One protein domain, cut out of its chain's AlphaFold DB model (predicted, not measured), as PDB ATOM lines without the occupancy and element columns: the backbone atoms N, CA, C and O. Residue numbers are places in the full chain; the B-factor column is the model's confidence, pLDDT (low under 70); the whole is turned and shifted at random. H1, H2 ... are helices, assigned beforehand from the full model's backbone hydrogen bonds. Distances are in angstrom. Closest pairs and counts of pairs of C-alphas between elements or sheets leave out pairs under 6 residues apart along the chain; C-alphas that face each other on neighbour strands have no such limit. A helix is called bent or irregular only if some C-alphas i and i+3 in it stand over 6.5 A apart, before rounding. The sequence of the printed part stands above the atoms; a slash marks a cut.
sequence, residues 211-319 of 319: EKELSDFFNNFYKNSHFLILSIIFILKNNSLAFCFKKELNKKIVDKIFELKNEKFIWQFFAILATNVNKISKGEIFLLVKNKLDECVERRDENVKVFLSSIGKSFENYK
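This is residues 211 to 319 of the 319 residues of an uncharacterized protein of Tubulinosema ratisbonensis (UniProt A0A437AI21). Three helices, H2, H5 and H7, lie side by side in a row with H5 in the middle, and H3, H4 and the arm H6a form a second layer over one side of it. H1 lies beyond H3 at one end of the domain, and the bent H6 sends its arm H6b to the other end. The printed part has 109 residues with seven named helices, H1 to H7 in order, and no named strand: all helix, compact, with a radius of gyration of the C-alphas of 13.0 A and spans of 41 by 28 by 22 A.

H1, residues 211 to 218, irregular with C-alphas 213 and 216 8.1 A apart, touches H3, residues 241 to 248; their closest C-alphas, Phe 218 and Phe 245, are 6.3 A apart. H2, residues 225 to 237, touches the hub H5, residues 263 to 275, at a shallow tilt of 25 degrees, the same way; closest are C-alphas of Ile 232 and Phe 269, 5.6 A. H4, residues 251 to 258, is close to H5 but not clearly touching; closest are C-alphas of Ile 257 and Ile 266, 6.8 A. H6, residues 279 to 298, assigned as one helix by its hydrogen bonds, is bent, with C-alphas 288 and 291 7.7 A apart; its arms H6a, residues 279 to 288, and H6b, residues 291 to 298, stand about perpendicular, at 77 degrees. H5 and H6a form a helical hairpin; closest are C-alphas of Ala 274 and Lys 282, 5.1 A. H7, residues 304 to 310, touches H5 at a shallow tilt of 9 degrees, the same way; closest are C-alphas of Ala 271 and Phe 307, 4.3 A. Each O i to N i+4 pair is within hydrogen-bond range in H2, H3, H4, H5, H6a, H6b and H7, and 2 of 4 in H1.

H1 begins at C-alpha 211, (259.227, 417.934, 403.923). H2 measures 18.7 A, H5 18.3 A and H6a 14.4 A from first to last C-alpha. H7 ends at C-alpha 310, (273.149, 427.697, 387.709).

The C-alphas farthest apart, Lys 212 and Glu 316, are 41.2 A apart. The printed part has no cut; the link H1 to H2 is short, the others tight. Mean pLDDT of the printed part is 89.0, with residue 319 under 70.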
ATOM      1  N   GLU A 211     259.481 419.013 404.891       93.44
ATOM      2  CA  GLU A 211     259.227 417.934 403.923       93.44
ATOM      3  C   GLU A 211     257.919 417.186 404.221       93.44
ATOM      4  O   GLU A 211     257.121 416.946 403.316       93.44
ATOM      5  N   LYS A 212     257.667 416.867 405.498       93.69
ATOM      6  CA  LYS A 212     256.475 416.121 405.934       93.69
ATOM      7  C   LYS A 212     255.172 416.862 405.646       93.69
ATOM      8  O   LYS A 212     254.150 416.224 405.431       93.69
ATOM      9  N   GLU A 213     255.209 418.191 405.636       94.00
ATOM     10  CA  GLU A 213     254.041 419.028 405.361       94.00
ATOM     11  C   GLU A 213     253.694 419.057 403.863       94.00
ATOM     12  O   GLU A 213     252.557 419.338 403.503       94.00
ATOM     13  N   LEU A 214     254.654 418.764 402.978       94.31
ATOM     14  CA  LEU A 214     254.512 418.915 401.525       94.31
ATOM     15  C   LEU A 214     254.438 417.584 400.762       94.31
ATOM     16  O   LEU A 214     254.515 417.593 399.531       94.31
ATOM     17  N   SER A 215     254.249 416.452 401.449       90.00
ATOM     18  CA  SER A 215     254.234 415.109 400.840       90.00
ATOM     19  C   SER A 215     253.311 415.008 399.621       90.00
ATOM     20  O   SER A 215     253.711 414.533 398.560       90.00
ATOM     21  N   ASP A 216     252.088 415.522 399.744       89.44
ATOM     22  CA  ASP A 216     251.078 415.449 398.684       89.44
ATOM     23  C   ASP A 216     251.364 416.444 397.557       89.44
ATOM     24  O   ASP A 216     251.013 416.220 396.393       89.44
ATOM     25  N   PHE A 217     252.030 417.548 397.893       94.06
ATOM     26  CA  PHE A 217     252.388 418.584 396.941       94.06
ATOM     27  C   PHE A 217     253.511 418.135 396.003       94.06
ATOM     28  O   PHE A 217     253.451 418.418 394.803       94.06
ATOM     29  N   PHE A 218     254.481 417.361 396.499       93.38
ATOM     30  CA  PHE A 218     255.555 416.793 395.678       93.38
ATOM     31  C   PHE A 218     255.030 415.943 394.509       93.38
ATOM     32  O   PHE A 218     255.602 415.963 393.424       93.38
ATOM     33  N   ASN A 219     253.871 415.300 394.660       88.75
ATOM     34  CA  ASN A 219     253.253 414.514 393.588       88.75
ATOM     35  C   ASN A 219     252.528 415.357 392.523       88.75
ATOM     36  O   ASN A 219     252.133 414.842 391.473       88.75
ATOM     37  N   ASN A 220     252.308 416.646 392.793       91.38
ATOM     38  CA  ASN A 220     251.375 417.487 392.046       91.38
ATOM     39  C   ASN A 220     251.956 418.836 391.592       91.38
ATOM     40  O   ASN A 220     251.312 419.513 390.793       91.38
ATOM     41  N   PHE A 221     253.155 419.226 392.035       93.00
ATOM     42  CA  PHE A 221     253.722 420.561 391.783       93.00
ATOM     43  C   PHE A 221     253.858 420.932 390.294       93.00
ATOM     44  O   PHE A 221     253.844 422.108 389.943       93.00
ATOM     45  N   TYR A 222     253.964 419.945 389.401       91.94
ATOM     46  CA  TYR A 222     254.071 420.150 387.953       91.94
ATOM     47  C   TYR A 222     252.729 420.440 387.262       91.94
ATOM     48  O   TYR A 222     252.702 420.648 386.054       91.94
ATOM     49  N   LYS A 223     251.601 420.420 387.987       90.00
ATOM     50  CA  LYS A 223     250.266 420.577 387.387       90.00
ATOM     51  C   LYS A 223     249.944 422.007 386.956       90.00
ATOM     52  O   LYS A 223     249.127 422.175 386.061       90.00
ATOM     53  N   ASN A 224     250.545 423.023 387.583       88.25
ATOM     54  CA  ASN A 224     250.238 424.432 387.323       88.25
ATOM     55  C   ASN A 224     251.469 425.334 387.482       88.25
ATOM     56  O   ASN A 224     252.347 425.068 388.298       88.25
ATOM     57  N   SER A 225     251.501 426.475 386.785       86.12
ATOM     58  CA  SER A 225     252.616 427.428 386.916       86.12
ATOM     59  C   SER A 225     252.746 428.025 388.319       86.12
ATOM     60  O   SER A 225     253.863 428.168 388.801       86.12
ATOM     61  N   HIS A 226     251.643 428.342 389.005       86.06
ATOM     62  CA  HIS A 226     251.716 428.903 390.360       86.06
ATOM     63  C   HIS A 226     252.294 427.897 391.370       86.06
ATOM     64  O   HIS A 226     252.967 428.303 392.312       86.06
ATOM     65  N   PHE A 227     252.108 426.592 391.141       91.88
ATOM     66  CA  PHE A 227     252.773 425.553 391.924       91.88
ATOM     67  C   PHE A 227     254.283 425.560 391.704       91.88
ATOM     68  O   PHE A 227     255.015 425.480 392.682       91.88
ATOM     69  N   LEU A 228     254.768 425.763 390.475       90.81
ATOM     70  CA  LEU A 228     256.206 425.945 390.250       90.81
ATOM     71  C   LEU A 228     256.758 427.165 390.995       90.81
ATOM     72  O   LEU A 228     257.837 427.085 391.579       90.81
ATOM     73  N   ILE A 229     256.019 428.280 391.011       89.25
ATOM     74  CA  ILE A 229     256.419 429.482 391.758       89.25
ATOM     75  C   ILE A 229     256.471 429.179 393.263       89.25
ATOM     76  O   ILE A 229     257.435 429.551 393.930       89.25
ATOM     77  N   LEU A 230     255.480 428.460 393.799       91.38
ATOM     78  CA  LEU A 230     255.488 428.015 395.195       91.38
ATOM     79  C   LEU A 230     256.671 427.088 395.487       91.38
ATOM     80  O   LEU A 230     257.363 427.312 396.475       91.38
ATOM     81  N   SER A 231     256.978 426.127 394.612       94.00
ATOM     82  CA  SER A 231     258.152 425.258 394.754       94.00
ATOM     83  C   SER A 231     259.457 426.053 394.797       94.00
ATOM     84  O   SER A 231     260.306 425.780 395.642       94.00
ATOM     85  N   ILE A 232     259.609 427.071 393.940       90.00
ATOM     86  CA  ILE A 232     260.758 427.988 393.980       90.00
ATOM     87  C   ILE A 232     260.855 428.661 395.353       90.00
ATOM     88  O   ILE A 232     261.920 428.654 395.968       90.00
ATOM     89  N   ILE A 233     259.751 429.222 395.850       88.56
ATOM     90  CA  ILE A 233     259.722 429.939 397.132       88.56
ATOM     91  C   ILE A 233     260.016 428.995 398.301       88.56
ATOM     92  O   ILE A 233     260.776 429.360 399.197       88.56
ATOM     93  N   PHE A 234     259.461 427.783 398.285       92.50
ATOM     94  CA  PHE A 234     259.712 426.775 399.310       92.50
ATOM     95  C   PHE A 234     261.181 426.360 399.336       92.50
ATOM     96  O   PHE A 234     261.768 426.350 400.413       92.50
ATOM     97  N   ILE A 235     261.805 426.114 398.177       89.25
ATOM     98  CA  ILE A 235     263.241 425.808 398.107       89.25
ATOM     99  C   ILE A 235     264.067 426.985 398.637       89.25
ATOM    100  O   ILE A 235     264.953 426.773 399.450       89.25
ATOM    101  N   LEU A 236     263.762 428.224 398.234       85.62
ATOM    102  CA  LEU A 236     264.497 429.413 398.687       85.62
ATOM    103  C   LEU A 236     264.389 429.662 400.199       85.62
ATOM    104  O   LEU A 236     265.290 430.257 400.786       85.62
ATOM    105  N   LYS A 237     263.280 429.254 400.822       85.19
ATOM    106  CA  LYS A 237     263.074 429.355 402.275       85.19
ATOM    107  C   LYS A 237     263.627 428.149 403.037       85.19
ATOM    108  O   LYS A 237     264.008 428.296 404.193       85.19
ATOM    109  N   ASN A 238     263.674 426.979 402.407       88.50
ATOM    110  CA  ASN A 238     264.203 425.745 402.967       88.50
ATOM    111  C   ASN A 238     264.900 424.927 401.868       88.50
ATOM    112  O   ASN A 238     264.286 424.102 401.186       88.50
ATOM    113  N   ASN A 239     266.215 425.126 401.736       87.06
ATOM    114  CA  ASN A 239     267.022 424.509 400.680       87.06
ATOM    115  C   ASN A 239     266.976 422.972 400.706       87.06
ATOM    116  O   ASN A 239     267.174 422.344 399.666       87.06
ATOM    117  N   SER A 240     266.686 422.350 401.859       92.19
ATOM    118  CA  SER A 240     266.593 420.886 401.967       92.19
ATOM    119  C   SER A 240     265.499 420.293 401.064       92.19
ATOM    120  O   SER A 240     265.672 419.195 400.530       92.19
ATOM    121  N   LEU A 241     264.436 421.059 400.783       93.38
ATOM    122  CA  LEU A 241     263.330 420.644 399.915       93.38
ATOM    123  C   LEU A 241     263.758 420.454 398.455       93.38
ATOM    124  O   LEU A 241     263.078 419.750 397.708       93.38
ATOM    125  N   ALA A 242     264.893 421.027 398.035       92.75
ATOM    126  CA  ALA A 242     265.426 420.831 396.689       92.75
ATOM    127  C   ALA A 242     265.666 419.345 396.390       92.75
ATOM    128  O   ALA A 242     265.375 418.870 395.292       92.75
ATOM    129  N   PHE A 243     266.141 418.577 397.374       94.25
ATOM    130  CA  PHE A 243     266.355 417.146 397.185       94.25
ATOM    131  C   PHE A 243     265.033 416.380 397.041       94.25
ATOM    132  O   PHE A 243     264.953 415.466 396.220       94.25
ATOM    133  N   CYS A 244     263.987 416.783 397.768       95.31
ATOM    134  CA  CYS A 244     262.648 416.200 397.669       95.31
ATOM    135  C   CYS A 244     262.047 416.435 396.277       95.31
ATOM    136  O   CYS A 244     261.688 415.478 395.601       95.31
ATOM    137  N   PHE A 245     262.055 417.679 395.780       96.06
ATOM    138  CA  PHE A 245     261.587 417.973 394.418       96.06
ATOM    139  C   PHE A 245     262.392 417.234 393.350       96.06
ATOM    140  O   PHE A 245     261.824 416.745 392.377       96.06
ATOM    141  N   LYS A 246     263.714 417.118 393.527       95.19
ATOM    142  CA  LYS A 246     264.565 416.381 392.592       95.19
ATOM    143  C   LYS A 246     264.207 414.895 392.533       95.19
ATOM    144  O   LYS A 246     264.274 414.330 391.446       95.19
ATOM    145  N   LYS A 247     263.872 414.250 393.659       94.19
ATOM    146  CA  LYS A 247     263.492 412.821 393.687       94.19
ATOM    147  C   LYS A 247     262.272 412.532 392.819       94.19
ATOM    148  O   LYS A 247     262.235 411.493 392.171       94.19
ATOM    149  N   GLU A 248     261.333 413.469 392.770       94.94
ATOM    150  CA  GLU A 248     260.130 413.337 391.953       94.94
ATOM    151  C   GLU A 248     260.392 413.553 390.460       94.94
ATOM    152  O   GLU A 248     259.583 413.159 389.624       94.94
ATOM    153  N   LEU A 249     261.514 414.167 390.072       95.25
ATOM    154  CA  LEU A 249     261.789 414.415 388.663       95.25
ATOM    155  C   LEU A 249     262.133 413.128 387.912       95.25
ATOM    156  O   LEU A 249     263.107 412.432 388.186       95.25
ATOM    157  N   ASN A 250     261.368 412.888 386.856       94.19
ATOM    158  CA  ASN A 250     261.671 411.933 385.803       94.19
ATOM    159  C   ASN A 250     261.283 412.544 384.453       94.19
ATOM    160  O   ASN A 250     260.656 413.604 384.400       94.19
ATOM    161  N   LYS A 251     261.622 411.861 383.356       93.81
ATOM    162  CA  LYS A 251     261.363 412.362 381.999       93.81
ATOM    163  C   LYS A 251     259.895 412.757 381.779       93.81
ATOM    164  O   LYS A 251     259.629 413.850 381.307       93.81
ATOM    165  N   LYS A 252     258.949 411.927 382.233       95.06
ATOM    166  CA  LYS A 252     257.505 412.188 382.103       95.06
ATOM    167  C   LYS A 252     257.067 413.442 382.862       95.06
ATOM    168  O   LYS A 252     256.224 414.183 382.375       95.06
ATOM    169  N   ILE A 253     257.590 413.663 384.067       95.56
ATOM    170  CA  ILE A 253     257.267 414.856 384.861       95.56
ATOM    171  C   ILE A 253     257.895 416.102 384.243       95.56
ATOM    172  O   ILE A 253     257.228 417.123 384.151       95.56
ATOM    173  N   VAL A 254     259.136 416.011 383.768       95.56
ATOM    174  CA  VAL A 254     259.809 417.112 383.067       95.56
ATOM    175  C   VAL A 254     259.025 417.508 381.819       95.56
ATOM    176  O   VAL A 254     258.729 418.687 381.655       95.56
ATOM    177  N   ASP A 255     258.604 416.542 381.002       94.69
ATOM    178  CA  ASP A 255     257.787 416.809 379.815       94.69
ATOM    179  C   ASP A 255     256.489 417.549 380.190       94.69
ATOM    180  O   ASP A 255     256.199 418.592 379.610       94.69
ATOM    181  N   LYS A 256     255.782 417.106 381.242       94.81
ATOM    182  CA  LYS A 256     254.589 417.801 381.765       94.81
ATOM    183  C   LYS A 256     254.873 419.211 382.282       94.81
ATOM    184  O   LYS A 256     254.049 420.100 382.107       94.81
ATOM    185  N   ILE A 257     256.015 419.434 382.933       95.25
ATOM    186  CA  ILE A 257     256.418 420.777 383.370       95.25
ATOM    187  C   ILE A 257     256.533 421.693 382.145       95.25
ATOM    188  O   ILE A 257     256.014 422.805 382.181       95.25
ATOM    189  N   PHE A 258     257.148 421.214 381.060       93.75
ATOM    190  CA  PHE A 258     257.303 421.948 379.798       93.75
ATOM    191  C   PHE A 258     256.015 422.091 378.968       93.75
ATOM    192  O   PHE A 258     256.016 422.838 377.995       93.75
ATOM    193  N   GLU A 259     254.906 421.459 379.363       92.50
ATOM    194  CA  GLU A 259     253.567 421.732 378.810       92.50
ATOM    195  C   GLU A 259     252.918 422.986 379.432       92.50
ATOM    196  O   GLU A 259     251.925 423.504 378.912       92.50
ATOM    197  N   LEU A 260     253.457 423.502 380.545       88.62
ATOM    198  CA  LEU A 260     252.923 424.691 381.208       88.62
ATOM    199  C   LEU A 260     253.205 425.964 380.398       88.62
ATOM    200  O   LEU A 260     254.280 426.159 379.843       88.62
ATOM    201  N   LYS A 261     252.256 426.908 380.417       82.19
ATOM    202  CA  LYS A 261     252.283 428.110 379.558       82.19
ATOM    203  C   LYS A 261     253.431 429.094 379.813       82.19
ATOM    204  O   LYS A 261     253.630 429.991 378.998       82.19
ATOM    205  N   ASN A 262     254.113 429.029 380.957       81.62
ATOM    206  CA  ASN A 262     255.074 430.055 381.367       81.62
ATOM    207  C   ASN A 262     256.489 429.489 381.538       81.62
ATOM    208  O   ASN A 262     256.905 429.142 382.645       81.62
ATOM    209  N   GLU A 263     257.231 429.460 380.429       84.25
ATOM    210  CA  GLU A 263     258.598 428.931 380.344       84.25
ATOM    211  C   GLU A 263     259.599 429.652 381.257       84.25
ATOM    212  O   GLU A 263     260.527 429.026 381.772       84.25
ATOM    213  N   LYS A 264     259.371 430.935 381.573       85.75
ATOM    214  CA  LYS A 264     260.198 431.675 382.538       85.75
ATOM    215  C   LYS A 264     260.220 430.982 383.902       85.75
ATOM    216  O   LYS A 264     261.296 430.767 384.458       85.75
ATOM    217  N   PHE A 265     259.056 430.619 384.448       85.50
ATOM    218  CA  PHE A 265     258.988 429.966 385.762       85.50
ATOM    219  C   PHE A 265     259.533 428.540 385.731       85.50
ATOM    220  O   PHE A 265     260.090 428.083 386.726       85.50
ATOM    221  N   ILE A 266     259.424 427.858 384.590       92.12
ATOM    222  CA  ILE A 266     259.998 426.526 384.391       92.12
ATOM    223  C   ILE A 266     261.521 426.584 384.517       92.12
ATOM    224  O   ILE A 266     262.110 425.883 385.343       92.12
ATOM    225  N   TRP A 267     262.166 427.465 383.748       89.88
ATOM    226  CA  TRP A 267     263.620 427.605 383.785       89.88
ATOM    227  C   TRP A 267     264.118 428.140 385.130       89.88
ATOM    228  O   TRP A 267     265.144 427.675 385.626       89.88
ATOM    229  N   GLN A 268     263.373 429.047 385.771       86.88
ATOM    230  CA  GLN A 268     263.675 429.495 387.134       86.88
ATOM    231  C   GLN A 268     263.587 428.355 388.154       86.88
ATOM    232  O   GLN A 268     264.472 428.238 389.001       86.88
ATOM    233  N   PHE A 269     262.574 427.490 388.059       93.25
ATOM    234  CA  PHE A 269     262.442 426.320 388.925       93.25
ATOM    235  C   PHE A 269     263.653 425.398 388.793       93.25
ATOM    236  O   PHE A 269     264.307 425.103 389.794       93.25
ATOM    237  N   PHE A 270     264.021 425.014 387.567       93.88
ATOM    238  CA  PHE A 270     265.188 424.159 387.350       93.88
ATOM    239  C   PHE A 270     266.500 424.822 387.781       93.88
ATOM    240  O   PHE A 270     267.376 424.136 388.305       93.88
ATOM    241  N   ALA A 271     266.641 426.140 387.619       86.56
ATOM    242  CA  ALA A 271     267.836 426.868 388.042       86.56
ATOM    243  C   ALA A 271     268.002 426.870 389.568       86.56
ATOM    244  O   ALA A 271     269.079 426.573 390.092       86.56
ATOM    245  N   ILE A 272     266.923 427.175 390.292       88.00
ATOM    246  CA  ILE A 272     266.911 427.168 391.757       88.00
ATOM    247  C   ILE A 272     267.119 425.752 392.289       88.00
ATOM    248  O   ILE A 272     267.906 425.561 393.217       88.00
ATOM    249  N   LEU A 273     266.499 424.754 391.658       91.06
ATOM    250  CA  LEU A 273     266.700 423.353 391.999       91.06
ATOM    251  C   LEU A 273     268.167 422.942 391.820       91.06
ATOM    252  O   LEU A 273     268.788 422.459 392.762       91.06
ATOM    253  N   ALA A 274     268.755 423.197 390.647       87.81
ATOM    254  CA  ALA A 274     270.145 422.856 390.344       87.81
ATOM    255  C   ALA A 274     271.144 423.552 391.283       87.81
ATOM    256  O   ALA A 274     272.166 422.968 391.641       87.81
ATOM    257  N   THR A 275     270.854 424.784 391.710       85.31
ATOM    258  CA  THR A 275     271.709 425.541 392.639       85.31
ATOM    259  C   THR A 275     271.760 424.907 394.032       85.31
ATOM    260  O   THR A 275     272.797 424.966 394.686       85.31
ATOM    261  N   ASN A 276     270.673 424.262 394.463       85.81
ATOM    262  CA  ASN A 276     270.502 423.748 395.825       85.81
ATOM    263  C   ASN A 276     270.683 422.225 395.950       85.81
ATOM    264  O   ASN A 276     270.374 421.647 396.991       85.81
ATOM    265  N   VAL A 277     271.199 421.557 394.914       91.44
ATOM    266  CA  VAL A 277     271.505 420.118 394.941       91.44
ATOM    267  C   VAL A 277     272.990 419.846 394.712       91.44
ATOM    268  O   VAL A 277     273.745 420.685 394.219       91.44
ATOM    269  N   ASN A 278     273.425 418.631 395.057       90.31
ATOM    270  CA  ASN A 278     274.805 418.201 394.841       90.31
ATOM    271  C   ASN A 278     275.156 418.073 393.343       90.31
ATOM    272  O   ASN A 278     274.289 418.020 392.468       90.31
ATOM    273  N   LYS A 279     276.458 417.986 393.042       89.00
ATOM    274  CA  LYS A 279     276.982 417.936 391.665       89.00
ATOM    275  C   LYS A 279     276.409 416.776 390.836       89.00
ATOM    276  O   LYS A 279     276.161 416.958 389.648       89.00
ATOM    277  N   ILE A 280     276.179 415.620 391.460       92.81
ATOM    278  CA  ILE A 280     275.610 414.434 390.800       92.81
ATOM    279  C   ILE A 280     274.168 414.725 390.364       92.81
ATOM    280  O   ILE A 280     273.852 414.655 389.181       92.81
ATOM    281  N   SER A 281     273.328 415.170 391.300       93.44
ATOM    282  CA  SER A 281     271.923 415.513 391.040       93.44
ATOM    283  C   SER A 281     271.787 416.653 390.032       93.44
ATOM    284  O   SER A 281     270.892 416.637 389.194       93.44
ATOM    285  N   LYS A 282     272.701 417.630 390.066       90.19
ATOM    286  CA  LYS A 282     272.779 418.703 389.070       90.19
ATOM    287  C   LYS A 282     273.020 418.151 387.657       90.19
ATOM    288  O   LYS A 282     272.365 418.594 386.716       90.19
ATOM    289  N   GLY A 283     273.927 417.182 387.513       91.31
ATOM    290  CA  GLY A 283     274.180 416.499 386.241       91.31
ATOM    291  C   GLY A 283     272.957 415.733 385.730       91.31
ATOM    292  O   GLY A 283     272.630 415.815 384.550       91.31
ATOM    293  N   GLU A 284     272.232 415.058 386.621       94.06
ATOM    294  CA  GLU A 284     270.993 414.352 386.274       94.06
ATOM    295  C   GLU A 284     269.887 415.309 385.805       94.06
ATOM    296  O   GLU A 284     269.259 415.057 384.779       94.06
ATOM    297  N   ILE A 285     269.689 416.439 386.498       94.12
ATOM    298  CA  ILE A 285     268.738 417.481 386.076       94.12
ATOM    299  C   ILE A 285     269.103 418.000 384.683       94.12
ATOM    300  O   ILE A 285     268.228 418.107 383.827       94.12
ATOM    301  N   PHE A 286     270.386 418.283 384.434       93.62
ATOM    302  CA  PHE A 286     270.856 418.719 383.119       93.62
ATOM    303  C   PHE A 286     270.512 417.705 382.022       93.62
ATOM    304  O   PHE A 286     269.984 418.093 380.984       93.62
ATOM    305  N   LEU A 287     270.758 416.412 382.256       94.25
ATOM    306  CA  LEU A 287     270.432 415.360 381.289       94.25
ATOM    307  C   LEU A 287     268.928 415.265 381.016       94.25
ATOM    308  O   LEU A 287     268.534 415.068 379.869       94.25
ATOM    309  N   LEU A 288     268.094 415.439 382.045       95.75
ATOM    310  CA  LEU A 288     266.640 415.408 381.907       95.75
ATOM    311  C   LEU A 288     266.104 416.545 381.027       95.75
ATOM    312  O   LEU A 288     265.195 416.317 380.233       95.75
ATOM    313  N   VAL A 289     266.662 417.752 381.153       94.88
ATOM    314  CA  VAL A 289     266.185 418.934 380.412       94.88
ATOM    315  C   VAL A 289     266.955 419.196 379.117       94.88
ATOM    316  O   VAL A 289     266.587 420.108 378.381       94.88
ATOM    317  N   LYS A 290     267.998 418.414 378.809       93.38
ATOM    318  CA  LYS A 290     268.934 418.677 377.703       93.38
ATOM    319  C   LYS A 290     268.239 418.913 376.362       93.38
ATOM    320  O   LYS A 290     268.523 419.901 375.704       93.38
ATOM    321  N   ASN A 291     267.287 418.060 375.987       91.62
ATOM    322  CA  ASN A 291     266.596 418.206 374.704       91.62
ATOM    323  C   ASN A 291     265.822 419.534 374.624       91.62
ATOM    324  O   ASN A 291     265.880 420.231 373.617       91.62
ATOM    325  N   LYS A 292     265.143 419.916 375.714       93.31
ATOM    326  CA  LYS A 292     264.430 421.199 375.810       93.31
ATOM    327  C   LYS A 292     265.382 422.384 375.826       93.31
ATOM    328  O   LYS A 292     265.072 423.432 375.269       93.31
ATOM    329  N   LEU A 293     266.543 422.206 376.440       91.62
ATOM    330  CA  LEU A 293     267.597 423.200 376.477       91.62
ATOM    331  C   LEU A 293     268.161 423.468 375.077       91.62
ATOM    332  O   LEU A 293     268.259 424.628 374.688       91.62
ATOM    333  N   ASP A 294     268.451 422.414 374.313       90.81
ATOM    334  CA  ASP A 294     268.924 422.507 372.928       90.81
ATOM    335  C   ASP A 294     267.892 423.246 372.050       90.81
ATOM    336  O   ASP A 294     268.238 424.235 371.403       90.81
ATOM    337  N   GLU A 295     266.607 422.863 372.131       90.31
ATOM    338  CA  GLU A 295     265.499 423.543 371.434       90.31
ATOM    339  C   GLU A 295     265.418 425.047 371.774       90.31
ATOM    340  O   GLU A 295     265.229 425.887 370.891       90.31
ATOM    341  N   CYS A 296     265.547 425.412 373.053       89.25
ATOM    342  CA  CYS A 296     265.403 426.804 373.493       89.25
ATOM    343  C   CYS A 296     266.632 427.665 373.161       89.25
ATOM    344  O   CYS A 296     266.485 428.844 372.827       89.25
ATOM    345  N   VAL A 297     267.841 427.095 373.204       87.56
ATOM    346  CA  VAL A 297     269.070 427.795 372.797       87.56
ATOM    347  C   VAL A 297     269.051 428.089 371.297       87.56
ATOM    348  O   VAL A 297     269.390 429.202 370.893       87.56
ATOM    349  N   GLU A 298     268.584 427.151 370.469       87.75
ATOM    350  CA  GLU A 298     268.395 427.377 369.028       87.75
ATOM    351  C   GLU A 298     267.404 428.512 368.743       87.75
ATOM    352  O   GLU A 298     267.650 429.351 367.874       87.75
ATOM    353  N   ARG A 299     266.324 428.598 369.530       88.00
ATOM    354  CA  ARG A 299     265.335 429.689 369.463       88.00
ATOM    355  C   ARG A 299     265.819 431.015 370.051       88.00
ATOM    356  O   ARG A 299     265.107 432.010 369.940       88.00
ATOM    357  N   ARG A 300     267.010 431.052 370.655       83.75
ATOM    358  CA  ARG A 300     267.549 432.210 371.382       83.75
ATOM    359  C   ARG A 300     266.663 432.685 372.542       83.75
ATOM    360  O   ARG A 300     266.583 433.886 372.792       83.75
ATOM    361  N   ASP A 301     266.017 431.766 373.261       84.31
ATOM    362  CA  ASP A 301     265.230 432.133 374.442       84.31
ATOM    363  C   ASP A 301     266.144 432.561 375.604       84.31
ATOM    364  O   ASP A 301     266.963 431.794 376.114       84.31
ATOM    365  N   GLU A 302     265.985 433.805 376.052       82.44
ATOM    366  CA  GLU A 302     266.768 434.372 377.146       82.44
ATOM    367  C   GLU A 302     266.423 433.779 378.516       82.44
ATOM    368  O   GLU A 302     267.270 433.812 379.412       82.44
ATOM    369  N   ASN A 303     265.229 433.201 378.699       78.44
ATOM    370  CA  ASN A 303     264.816 432.615 379.981       78.44
ATOM    371  C   ASN A 303     265.760 431.486 380.429       78.44
ATOM    372  O   ASN A 303     266.000 431.288 381.623       78.44
ATOM    373  N   VAL A 304     266.366 430.801 379.459       86.38
ATOM    374  CA  VAL A 304     267.336 429.719 379.649       86.38
ATOM    375  C   VAL A 304     268.629 430.185 380.324       86.38
ATOM    376  O   VAL A 304     269.283 429.400 381.018       86.38
ATOM    377  N   LYS A 305     269.011 431.462 380.169       80.56
ATOM    378  CA  LYS A 305     270.271 432.013 380.705       80.56
ATOM    379  C   LYS A 305     270.400 431.779 382.214       80.56
ATOM    380  O   LYS A 305     271.493 431.480 382.701       80.56
ATOM    381  N   VAL A 306     269.285 431.861 382.945       80.88
ATOM    382  CA  VAL A 306     269.237 431.645 384.400       80.88
ATOM    383  C   VAL A 306     269.593 430.197 384.751       80.88
ATOM    384  O   VAL A 306     270.394 429.957 385.656       80.88
ATOM    385  N   PHE A 307     269.065 429.228 384.002       84.75
ATOM    386  CA  PHE A 307     269.391 427.817 384.197       84.75
ATOM    387  C   PHE A 307     270.842 427.503 383.826       84.75
ATOM    388  O   PHE A 307     271.550 426.886 384.621       84.75
ATOM    389  N   LEU A 308     271.325 427.980 382.675       83.00
ATOM    390  CA  LEU A 308     272.717 427.771 382.256       83.00
ATOM    391  C   LEU A 308     273.714 428.308 383.287       83.00
ATOM    392  O   LEU A 308     274.656 427.608 383.666       83.00
ATOM    393  N   SER A 309     273.441 429.495 383.829       81.06
ATOM    394  CA  SER A 309     274.267 430.092 384.880       81.06
ATOM    395  C   SER A 309     274.327 429.209 386.134       81.06
ATOM    396  O   SER A 309     275.399 429.013 386.701       81.06
ATOM    397  N   SER A 310     273.207 428.590 386.535       82.81
ATOM    398  CA  SER A 310     273.149 427.697 387.709       82.81
ATOM    399  C   SER A 310     273.992 426.417 387.571       82.81
ATOM    400  O   SER A 310     274.426 425.821 388.569       82.81
ATOM    401  N   ILE A 311     274.264 426.000 386.331       83.69
ATOM    402  CA  ILE A 311     275.129 424.858 386.012       83.69
ATOM    403  C   ILE A 311     276.546 425.273 385.591       83.69
ATOM    404  O   ILE A 311     277.346 424.407 385.250       83.69
ATOM    405  N   GLY A 312     276.875 426.569 385.659       77.69
ATOM    406  CA  GLY A 312     278.200 427.096 385.323       77.69
ATOM    407  C   GLY A 312     278.492 427.170 383.822       77.69
ATOM    408  O   GLY A 312     279.654 427.120 383.432       77.69
ATOM    409  N   LYS A 313     277.460 427.264 382.977       83.88
ATOM    410  CA  LYS A 313     277.585 427.455 381.525       83.88
ATOM    411  C   LYS A 313     277.114 428.852 381.122       83.88
ATOM    412  O   LYS A 313     276.182 429.385 381.720       83.88
ATOM    413  N   SER A 314     277.720 429.433 380.086       81.19
ATOM    414  CA  SER A 314     277.205 430.652 379.450       81.19
ATOM    415  C   SER A 314     276.335 430.305 378.244       81.19
ATOM    416  O   SER A 314     276.477 429.243 377.639       81.19
ATOM    417  N   PHE A 315     275.423 431.212 377.898       78.00
ATOM    418  CA  PHE A 315     274.548 431.054 376.738       78.00
ATOM    419  C   PHE A 315     275.339 431.062 375.423       78.00
ATOM    420  O   PHE A 315     275.061 430.264 374.533       78.00
ATOM    421  N   GLU A 316     276.361 431.918 375.320       75.44
ATOM    422  CA  GLU A 316     277.194 432.020 374.115       75.44
ATOM    423  C   GLU A 316     278.089 430.788 373.894       75.44
ATOM    424  O   GLU A 316     278.366 430.449 372.747       75.44
ATOM    425  N   ASN A 317     278.480 430.080 374.962       70.00
ATOM    426  CA  ASN A 317     279.385 428.921 374.903       70.00
ATOM    427  C   ASN A 317     278.677 427.608 375.272       70.00
ATOM    428  O   ASN A 317     279.275 426.715 375.870       70.00
ATOM    429  N   TYR A 318     277.374 427.514 375.005       70.69
ATOM    430  CA  TYR A 318     276.583 426.353 375.413       70.69
ATOM    431  C   TYR A 318     276.948 425.064 374.650       70.69
ATOM    432  O   TYR A 318     276.868 423.981 375.246       70.69
ATOM    433  N   LYS A 319     277.326 425.192 373.366       62.00
ATOM    434  CA  LYS A 319     277.644 424.067 372.470       62.00
ATOM    435  C   LYS A 319     278.974 423.405 372.795       62.00
ATOM    436  O   LYS A 319     279.977 424.139 372.922       62.00
TER     437      LYS A 319